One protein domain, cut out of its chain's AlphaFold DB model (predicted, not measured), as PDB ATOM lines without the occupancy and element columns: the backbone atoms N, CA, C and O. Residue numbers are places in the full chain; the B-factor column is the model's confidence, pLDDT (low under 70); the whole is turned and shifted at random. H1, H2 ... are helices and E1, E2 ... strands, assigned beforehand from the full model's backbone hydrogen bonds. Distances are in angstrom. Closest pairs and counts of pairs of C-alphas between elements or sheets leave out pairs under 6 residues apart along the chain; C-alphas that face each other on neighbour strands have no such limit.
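This is residues 6 to 76 of the 77 residues of an uncharacterized protein of Deltaproteobacteria bacterium ADurb.Bin072 (UniProt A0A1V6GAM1). A strongly twisted sheet of four strands, E5, E1, E2 and E6, forms a slab through the domain, with one helix, H1, running along its strands over one face and a small hairpin of E3 and E4 over the other face. The two inner strands, E1 and E2, make the core. The printed part has 71 residues with one named helix and six named strands, in the order E1 E2 E3 E4 E5 H1 E6; the class is mixed, helices and strands. The larger sheet, in the order E5 E1 E2 E6, is mixed, and E3 and E4 are antiparallel. The whole is compact, with a radius of gyration of the C-alphas of 11.6 A, and spans 31 by 27 by 15 A.

E1, residues 6 to 12, and E2, residues 17 to 24, form an antiparallel hairpin at 152 degrees, with N 8 and O 21 2.9 A apart. E3, residues 31 to 34, and E4, residues 43 to 46, form a second hairpin, with N 31 and O 46 2.9 A apart. The closest C-alphas of E1 and E4 are those of Phe 10 and Leu 46, 6.6 A apart. E5, residues 50 to 52, is an edge strand antiparallel to E1, with N 52 and O 7 2.8 A apart. H1, residues 55 to 66, is on the sheet at a height over the sheet of 8.8 A. It lies over E1 and E2 and runs along the strands, at 4 degrees to E2 on the local plane. H1 and the sheet make two layers, a helix on one face of a sheet. The closest C-alphas of H1 and E1 are those of Thr 55 and Val 7, 6.0 A apart. In H1 every O i to N i+4 pair is within hydrogen-bond range. E6, residues 72 to 76, is the other edge strand, parallel to E2 at 20 degrees, with N 76 and O 20 2.8 A apart. E5, H1 and E6 make a split strand-helix-strand unit, two strands that run the same way with E1 and E2 between them, and its crossover is right-handed. E3 and H1 are apart.

E1 begins at C-alpha 6, (137.439, 81.500, 97.655), and is 19.8 A long. E2 is the longest strand by residues, 22.9 A from first to last C-alpha. H1 begins at C-alpha 55, (139.893, 83.406, 103.253), and is 16.0 A long. E6, 13.1 A long, ends at C-alpha 76, (129.067, 87.482, 104.997).

The two C-alphas farthest apart, those of Thr 26 and Glu 69, are 34.6 A apart. The printed part has no cut and no long link. The mean pLDDT of the printed part is 90.2, and residues 26 to 27 are under 70.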
ATOM      1  N   LYS A   6     137.022  80.173  98.114       89.38
ATOM      2  CA  LYS A   6     137.439  81.500  97.655       89.38
ATOM      3  C   LYS A   6     136.548  82.556  98.302       89.38
ATOM      4  O   LYS A   6     135.502  82.240  98.866       89.38
ATOM      5  N   VAL A   7     136.980  83.810  98.241       93.12
ATOM      6  CA  VAL A   7     136.202  84.947  98.748       93.12
ATOM      7  C   VAL A   7     136.152  86.023  97.678       93.12
ATOM      8  O   VAL A   7     137.150  86.251  97.001       93.12
ATOM      9  N   ALA A   8     135.003  86.657  97.504       94.75
ATOM     10  CA  ALA A   8     134.812  87.764  96.577       94.75
ATOM     11  C   ALA A   8     134.375  89.008  97.348       94.75
ATOM     12  O   ALA A   8     133.642  88.900  98.331       94.75
ATOM     13  N   LEU A   9     134.831  90.172  96.898       95.56
ATOM     14  CA  LEU A   9     134.346  91.471  97.346       95.56
ATOM     15  C   LEU A   9     133.293  91.971  96.364       95.56
ATOM     16  O   LEU A   9     133.540  92.011  95.162       95.56
ATOM     17  N   PHE A  10     132.155  92.406  96.886       95.62
ATOM     18  CA  PHE A  10     131.083  93.023  96.115       95.62
ATOM     19  C   PHE A  10     130.860  94.450  96.587       95.62
ATOM     20  O   PHE A  10     130.871  94.711  97.791       95.62
ATOM     21  N   GLY A  11     130.613  95.358  95.648       95.12
ATOM     22  CA  GLY A  11     130.182  96.723  95.927       95.12
ATOM     23  C   GLY A  11     128.714  96.922  95.589       95.12
ATOM     24  O   GLY A  11     128.240  96.511  94.534       95.12
ATOM     25  N   HIS A  12     127.978  97.565  96.493       95.19
ATOM     26  CA  HIS A  12     126.618  98.017  96.238       95.19
ATOM     27  C   HIS A  12     126.577  99.544  96.148       95.19
ATOM     28  O   HIS A  12     126.421 100.238  97.157       95.19
ATOM     29  N   ASP A  13     126.640 100.063  94.922       91.75
ATOM     30  CA  ASP A  13     126.751 101.501  94.634       91.75
ATOM     31  C   ASP A  13     125.664 102.351  95.295       91.75
ATOM     32  O   ASP A  13     125.917 103.459  95.768       91.75
ATOM     33  N   ARG A  14     124.431 101.834  95.385       91.88
ATOM     34  CA  ARG A  14     123.295 102.632  95.863       91.88
ATOM     35  C   ARG A  14     123.347 102.948  97.357       91.88
ATOM     36  O   ARG A  14     122.865 104.005  97.750       91.88
ATOM     37  N   CYS A  15     123.877 102.054  98.195       93.06
ATOM     38  CA  CYS A  15     124.059 102.328  99.630       93.06
ATOM     39  C   CYS A  15     125.534 102.479 100.033       93.06
ATOM     40  O   CYS A  15     125.818 102.697 101.217       93.06
ATOM     41  N   ARG A  16     126.437 102.415  99.042       92.88
ATOM     42  CA  ARG A  16     127.895 102.538  99.159       92.88
ATOM     43  C   ARG A  16     128.511 101.556 100.157       92.88
ATOM     44  O   ARG A  16     129.523 101.854 100.775       92.88
ATOM     45  N   SER A  17     127.876 100.401 100.342       94.06
ATOM     46  CA  SER A  17     128.449  99.325 101.145       94.06
ATOM     47  C   SER A  17     129.260  98.390 100.273       94.06
ATOM     48  O   SER A  17     128.833  98.080  99.158       94.06
ATOM     49  N   LYS A  18     130.337  97.844 100.826       95.69
ATOM     50  CA  LYS A  18     131.014  96.686 100.249       95.69
ATOM     51  C   LYS A  18     130.877  95.486 101.166       95.69
ATOM     52  O   LYS A  18     130.670  95.640 102.369       95.69
ATOM     53  N   PHE A  19     130.958  94.286 100.618       95.62
ATOM     54  CA  PHE A  19     130.881  93.089 101.437       95.62
ATOM     55  C   PHE A  19     131.627  91.903 100.844       95.62
ATOM     56  O   PHE A  19     131.664  91.709  99.631       95.62
ATOM     57  N   PHE A  20     132.232  91.121 101.734       95.50
ATOM     58  CA  PHE A  20     132.958  89.904 101.400       95.50
ATOM     59  C   PHE A  20     132.022  88.701 101.483       95.50
ATOM     60  O   PHE A  20     131.314  88.556 102.477       95.50
ATOM     61  N   VAL A  21     132.050  87.829 100.477       93.31
ATOM     62  CA  VAL A  21     131.240  86.601 100.440       93.31
ATOM     63  C   VAL A  21     132.122  85.413 100.100       93.31
ATOM     64  O   VAL A  21     132.908  85.459  99.150       93.31
ATOM     65  N   GLN A  22     131.996  84.345 100.885       90.81
ATOM     66  CA  GLN A  22     132.657  83.077 100.604       90.81
ATOM     67  C   GLN A  22     131.892  82.302  99.529       90.81
ATOM     68  O   GLN A  22     130.667  82.245  99.545       90.81
ATOM     69  N   PHE A  23     132.617  81.682  98.602       86.44
ATOM     70  CA  PHE A  23     132.025  80.855  97.554       86.44
ATOM     71  C   PHE A  23     132.939  79.675  97.202       86.44
ATOM     72  O   PHE A  23     134.154  79.702  97.443       86.44
ATOM     73  N   SER A  24     132.354  78.616  96.637       80.50
ATOM     74  CA  SER A  24     133.118  77.471  96.143       80.50
ATOM     75  C   SER A  24     133.650  77.756  94.736       80.50
ATOM     76  O   SER A  24     132.988  78.365  93.898       80.50
ATOM     77  N   SER A  25     134.880  77.319  94.457       70.06
ATOM     78  CA  SER A  25     135.600  77.655  93.218       70.06
ATOM     79  C   SER A  25     134.958  77.189  91.901       70.06
ATOM     80  O   SER A  25     135.490  77.515  90.842       70.06
ATOM     81  N   THR A  26     133.884  76.399  91.958       67.12
ATOM     82  CA  THR A  26     133.195  75.812  90.799       67.12
ATOM     83  C   THR A  26     132.080  76.695  90.241       67.12
ATOM     84  O   THR A  26     131.532  76.371  89.192       67.12
ATOM     85  N   VAL A  27     131.746  77.797  90.919       67.19
ATOM     86  CA  VAL A  27     130.643  78.688  90.548       67.19
ATOM     87  C   VAL A  27     131.195  80.055  90.145       67.19
ATOM     88  O   VAL A  27     132.143  80.552  90.757       67.19
ATOM     89  N   ASP A  28     130.601  80.652  89.108       71.75
ATOM     90  CA  ASP A  28     130.820  82.058  88.765       71.75
ATOM     91  C   ASP A  28     130.480  82.922  90.000       71.75
ATOM     92  O   ASP A  28     129.367  82.792  90.519       71.75
ATOM     93  N   PRO A  29     131.409  83.741  90.526       78.81
ATOM     94  CA  PRO A  29     131.232  84.515  91.758       78.81
ATOM     95  C   PRO A  29     130.233  85.674  91.627       78.81
ATOM     96  O   PRO A  29     130.526  86.796  92.021       78.81
ATOM     97  N   GLN A  30     129.038  85.433  91.095       88.81
ATOM     98  CA  GLN A  30     127.944  86.392  91.128       88.81
ATOM     99  C   GLN A  30     127.227  86.307  92.470       88.81
ATOM    100  O   GLN A  30     126.798  85.238  92.910       88.81
ATOM    101  N   TYR A  31     127.051  87.456  93.113       91.31
ATOM    102  CA  TYR A  31     126.239  87.553  94.311       91.31
ATOM    103  C   TYR A  31     124.800  87.874  93.933       91.31
ATOM    104  O   TYR A  31     124.541  88.894  93.294       91.31
ATOM    105  N   ARG A  32     123.849  87.047  94.373       92.94
ATOM    106  CA  ARG A  32     122.416  87.333  94.274       92.94
ATOM    107  C   ARG A  32     121.766  87.138  95.635       92.94
ATOM    108  O   ARG A  32     121.623  86.009  96.096       92.94
ATOM    109  N   GLY A  33     121.398  88.235  96.285       92.94
ATOM    110  CA  GLY A  33     120.860  88.181  97.639       92.94
ATOM    111  C   GLY A  33     120.575  89.543  98.257       92.94
ATOM    112  O   GLY A  33     120.649  90.587  97.606       92.94
ATOM    113  N   MET A  34     120.204  89.526  99.533       95.06
ATOM    114  CA  MET A  34     119.919  90.735 100.303       95.06
ATOM    115  C   MET A  34     121.204  91.469 100.670       95.06
ATOM    116  O   MET A  34     122.117  90.874 101.229       95.06
ATOM    117  N   CYS A  35     121.254  92.777 100.420       94.62
ATOM    118  CA  CYS A  35     122.383  93.604 100.834       94.62
ATOM    119  C   CYS A  35     122.678  93.423 102.342       94.62
ATOM    120  O   CYS A  35     121.773  93.630 103.148       94.62
ATOM    121  N   PRO A  36     123.924  93.096 102.742       93.31
ATOM    122  CA  PRO A  36     124.270  92.887 104.154       93.31
ATOM    123  C   PRO A  36     124.251  94.154 105.017       93.31
ATOM    124  O   PRO A  36     124.310  94.070 106.241       93.31
ATOM    125  N   ASN A  37     124.198  95.337 104.400       93.94
ATOM    126  CA  ASN A  37     124.089  96.590 105.132       93.94
ATOM    127  C   ASN A  37     122.720  96.651 105.846       93.94
ATOM    128  O   ASN A  37     121.700  96.703 105.158       93.94
ATOM    129  N   PRO A  38     122.664  96.744 107.191       91.00
ATOM    130  CA  PRO A  38     121.411  96.710 107.954       91.00
ATOM    131  C   PRO A  38     120.482  97.895 107.656       91.00
ATOM    132  O   PRO A  38     119.278  97.818 107.876       91.00
ATOM    133  N   THR A  39     121.027  98.989 107.118       92.81
ATOM    134  CA  THR A  39     120.251 100.160 106.679       92.81
ATOM    135  C   THR A  39     119.732 100.030 105.241       92.81
ATOM    136  O   THR A  39     119.102 100.948 104.719       92.81
ATOM    137  N   CYS A  40     119.994  98.901 104.575       93.50
ATOM    138  CA  CYS A  40     119.635  98.646 103.188       93.50
ATOM    139  C   CYS A  40     118.849  97.336 103.045       93.50
ATOM    140  O   CYS A  40     119.387  96.246 103.172       93.50
ATOM    141  N   ASN A  41     117.582  97.431 102.650       92.25
ATOM    142  CA  ASN A  41     116.666  96.294 102.498       92.25
ATOM    143  C   ASN A  41     116.519  95.803 101.043       92.25
ATOM    144  O   ASN A  41     115.470  95.291 100.655       92.25
ATOM    145  N   ARG A  42     117.537  96.005 100.201       94.31
ATOM    146  CA  ARG A  42     117.451  95.710  98.762       94.31
ATOM    147  C   ARG A  42     118.014  94.336  98.432       94.31
ATOM    148  O   ARG A  42     119.119  94.003  98.854       94.31
ATOM    149  N   HIS A  43     117.285  93.602  97.599       95.88
ATOM    150  CA  HIS A  43     117.817  92.457  96.872       95.88
ATOM    151  C   HIS A  43     118.669  92.976  95.708       95.88
ATOM    152  O   HIS A  43     118.221  93.827  94.937       95.88
ATOM    153  N   VAL A  44     119.900  92.489  95.602       95.00
ATOM    154  CA  VAL A  44     120.874  92.896  94.590       95.00
ATOM    155  C   VAL A  44     121.408  91.680  93.838       95.00
ATOM    156  O   VAL A  44     121.500  90.585  94.392       95.00
ATOM    157  N   ALA A  45     121.752  91.892  92.570       94.69
ATOM    158  CA  ALA A  45     122.546  90.979  91.763       94.69
ATOM    159  C   ALA A  45     123.817  91.735  91.366       94.69
ATOM    160  O   ALA A  45     123.721  92.768  90.703       94.69
ATOM    161  N   LEU A  46     124.972  91.283  91.846       94.69
ATOM    162  CA  LEU A  46     126.240  91.998  91.733       94.69
ATOM    163  C   LEU A  46     127.319  91.085  91.162       94.69
ATOM    164  O   LEU A  46     127.421  89.909  91.518       94.69
ATOM    165  N   SER A  47     128.146  91.671  90.303       94.06
ATOM    166  CA  SER A  47     129.424  91.087  89.904       94.06
ATOM    167  C   SER A  47     130.492  91.429  90.947       94.06
ATOM    168  O   SER A  47     130.385  92.466  91.608       94.06
ATOM    169  N   PRO A  48     131.503  90.571  91.126       94.44
ATOM    170  CA  PRO A  48     132.562  90.820  92.089       94.44
ATOM    171  C   PRO A  48     133.460  91.960  91.602       94.44
ATOM    172  O   PRO A  48     133.814  92.025  90.426       94.44
ATOM    173  N   GLU A  49     133.861  92.834  92.519       94.56
ATOM    174  CA  GLU A  49     134.905  93.834  92.278       94.56
ATOM    175  C   GLU A  49     136.295  93.194  92.352       94.56
ATOM    176  O   GLU A  49     137.170  93.479  91.539       94.56
ATOM    177  N   GLU A  50     136.501  92.314  93.337       94.56
ATOM    178  CA  GLU A  50     137.785  91.662  93.597       94.56
ATOM    179  C   GLU A  50     137.583  90.201  94.003       94.56
ATOM    180  O   GLU A  50     136.610  89.849  94.675       94.56
ATOM    181  N   LEU A  51     138.539  89.347  93.631       93.56
ATOM    182  CA  LEU A  51     138.563  87.930  93.983       93.56
ATOM    183  C   LEU A  51     139.803  87.604  94.814       93.56
ATOM    184  O   LEU A  51     140.927  87.950  94.452       93.56
ATOM    185  N   TYR A  52     139.607  86.848  95.887       92.62
ATOM    186  CA  TYR A  52     140.663  86.391  96.781       92.62
ATOM    187  C   TYR A  52     140.809  84.876  96.704       92.62
ATOM    188  O   TYR A  52     139.852  84.109  96.836       92.62
ATOM    189  N   SER A  53     142.058  84.438  96.544       88.12
ATOM    190  CA  SER A  53     142.423  83.023  96.440       88.12
ATOM    191  C   SER A  53     142.309  82.253  97.762       88.12
ATOM    192  O   SER A  53     142.450  81.035  97.754       88.12
ATOM    193  N   SER A  54     142.148  82.945  98.895       87.94
ATOM    194  CA  SER A  54     141.963  82.338 100.214       87.94
ATOM    195  C   SER A  54     141.240  83.277 101.178       87.94
ATOM    196  O   SER A  54     141.343  84.504 101.076       87.94
ATOM    197  N   THR A  55     140.569  82.686 102.167       90.56
ATOM    198  CA  THR A  55     139.893  83.406 103.253       90.56
ATOM    199  C   THR A  55     140.847  84.285 104.060       90.56
ATOM    200  O   THR A  55     140.482  85.400 104.416       90.56
ATOM    201  N   ASP A  56     142.081  83.839 104.308       92.12
ATOM    202  CA  ASP A  56     143.049  84.616 105.093       92.12
ATOM    203  C   ASP A  56     143.456  85.921 104.407       92.12
ATOM    204  O   ASP A  56     143.569  86.956 105.063       92.12
ATOM    205  N   LYS A  57     143.640  85.897 103.079       92.62
ATOM    206  CA  LYS A  57     143.941  87.114 102.312       92.62
ATOM    207  C   LYS A  57     142.770  88.092 102.370       92.62
ATOM    208  O   LYS A  57     142.983  89.263 102.669       92.62
ATOM    209  N   ALA A  58     141.550  87.598 102.162       94.19
ATOM    210  CA  ALA A  58     140.346  88.418 102.247       94.19
ATOM    211  C   ALA A  58     140.130  89.002 103.652       94.19
ATOM    212  O   ALA A  58     139.789  90.171 103.773       94.19
ATOM    213  N   ARG A  59     140.386  88.240 104.725       93.88
ATOM    214  CA  ARG A  59     140.276  88.747 106.106       93.88
ATOM    215  C   ARG A  59     141.268  89.863 106.408       93.88
ATOM    216  O   ARG A  59     140.896  90.835 107.055       93.88
ATOM    217  N   ARG A  60     142.522  89.738 105.958       94.56
ATOM    218  CA  ARG A  60     143.521  90.808 106.127       94.56
ATOM    219  C   ARG A  60     143.073  92.089 105.433       94.56
ATOM    220  O   ARG A  60     143.197  93.162 106.010       94.56
ATOM    221  N   GLU A  61     142.517  91.957 104.233       94.12
ATOM    222  CA  GLU A  61     142.001  93.096 103.482       94.12
ATOM    223  C   GLU A  61     140.748  93.701 104.124       94.12
ATOM    224  O   GLU A  61     140.654  94.918 104.237       94.12
ATOM    225  N   TYR A  62     139.833  92.868 104.626       93.81
ATOM    226  CA  TYR A  62     138.691  93.314 105.424       93.81
ATOM    227  C   TYR A  62     139.151  94.160 106.617       93.81
ATOM    228  O   TYR A  62     138.735  95.304 106.736       93.81
ATOM    229  N   ILE A  63     140.080  93.652 107.435       92.44
ATOM    230  CA  ILE A  63     140.617  94.386 108.592       92.44
ATOM    231  C   ILE A  63     141.249  95.712 108.157       92.44
ATOM    232  O   ILE A  63     140.998  96.733 108.787       92.44
ATOM    233  N   ARG A  64     142.041  95.707 107.076       92.12
ATOM    234  CA  ARG A  64     142.690  96.914 106.546       92.12
ATOM    235  C   ARG A  64     141.675  97.990 106.161       92.12
ATOM    236  O   ARG A  64     141.902  99.154 106.460       92.12
ATOM    237  N   ARG A  65     140.582  97.615 105.491       90.19
ATOM    238  CA  ARG A  65     139.574  98.583 105.031       90.19
ATOM    239  C   ARG A  65     138.598  98.993 106.130       90.19
ATOM    240  O   ARG A  65     138.194 100.142 106.173       90.19
ATOM    241  N   SER A  66     138.268  98.096 107.055       86.81
ATOM    242  CA  SER A  66     137.409  98.404 108.204       86.81
ATOM    243  C   SER A  66     138.042  99.369 109.213       86.81
ATOM    244  O   SER A  66     137.357  99.810 110.129       86.81
ATOM    245  N   GLN A  67     139.335  99.683 109.078       86.81
ATOM    246  CA  GLN A  67     139.992 100.751 109.835       86.81
ATOM    247  C   GLN A  67     139.649 102.155 109.313       86.81
ATOM    248  O   GLN A  67     139.878 103.124 110.032       86.81
ATOM    249  N   ASP A  68     139.109 102.280 108.097       83.69
ATOM    250  CA  ASP A  68     138.574 103.543 107.590       83.69
ATOM    251  C   ASP A  68     137.111 103.685 108.033       83.69
ATOM    252  O   ASP A  68     136.237 102.930 107.603       83.69
ATOM    253  N   GLU A  69     136.832 104.650 108.911       70.00
ATOM    254  CA  GLU A  69     135.491 104.878 109.472       70.00
ATOM    255  C   GLU A  69     134.436 105.237 108.411       70.00
ATOM    256  O   GLU A  69     133.234 105.119 108.663       70.00
ATOM    257  N   ASN A  70     134.856 105.660 107.215       76.81
ATOM    258  CA  ASN A  70     133.936 106.014 106.134       76.81
ATOM    259  C   ASN A  70     133.420 104.793 105.364       76.81
ATOM    260  O   ASN A  70     132.397 104.880 104.671       76.81
ATOM    261  N   ASP A  71     134.102 103.657 105.487       80.38
ATOM    262  CA  ASP A  71     133.872 102.483 104.667       80.38
ATOM    263  C   ASP A  71     132.868 101.528 105.331       80.38
ATOM    264  O   ASP A  71     133.106 100.883 106.353       80.38
ATOM    265  N   ARG A  72     131.692 101.394 104.707       90.69
ATOM    266  CA  ARG A  72     130.635 100.469 105.145       90.69
ATOM    267  C   ARG A  72     130.917  99.068 104.625       90.69
ATOM    268  O   ARG A  72     130.349  98.651 103.613       90.69
ATOM    269  N   ILE A  73     131.817  98.365 105.301       94.31
ATOM    270  CA  ILE A  73     132.297  97.054 104.867       94.31
ATOM    271  C   ILE A  73     131.773  95.959 105.783       94.31
ATOM    272  O   ILE A  73     131.895  96.037 107.001       94.31
ATOM    273  N   TYR A  74     131.218  94.913 105.177       93.88
ATOM    274  CA  TYR A  74     130.622  93.787 105.888       93.88
ATOM    275  C   TYR A  74     131.269  92.464 105.480       93.88
ATOM    276  O   TYR A  74     131.787  92.310 104.373       93.88
ATOM    277  N   TRP A  75     131.209  91.482 106.372       93.12
ATOM    278  CA  TRP A  75     131.626  90.116 106.090       93.12
ATOM    279  C   TRP A  75     130.408  89.194 106.140       93.12
ATOM    280  O   TRP A  75     129.749  89.113 107.175       93.12
ATOM    281  N   GLN A  76     130.111  88.500 105.041       86.56
ATOM    282  CA  GLN A  76     129.067  87.482 104.997       86.56
ATOM    283  C   GLN A  76     129.696  86.102 105.233       86.56
ATOM    284  O   GLN A  76     130.550  85.656 104.462       86.56
TER     285      GLN A  76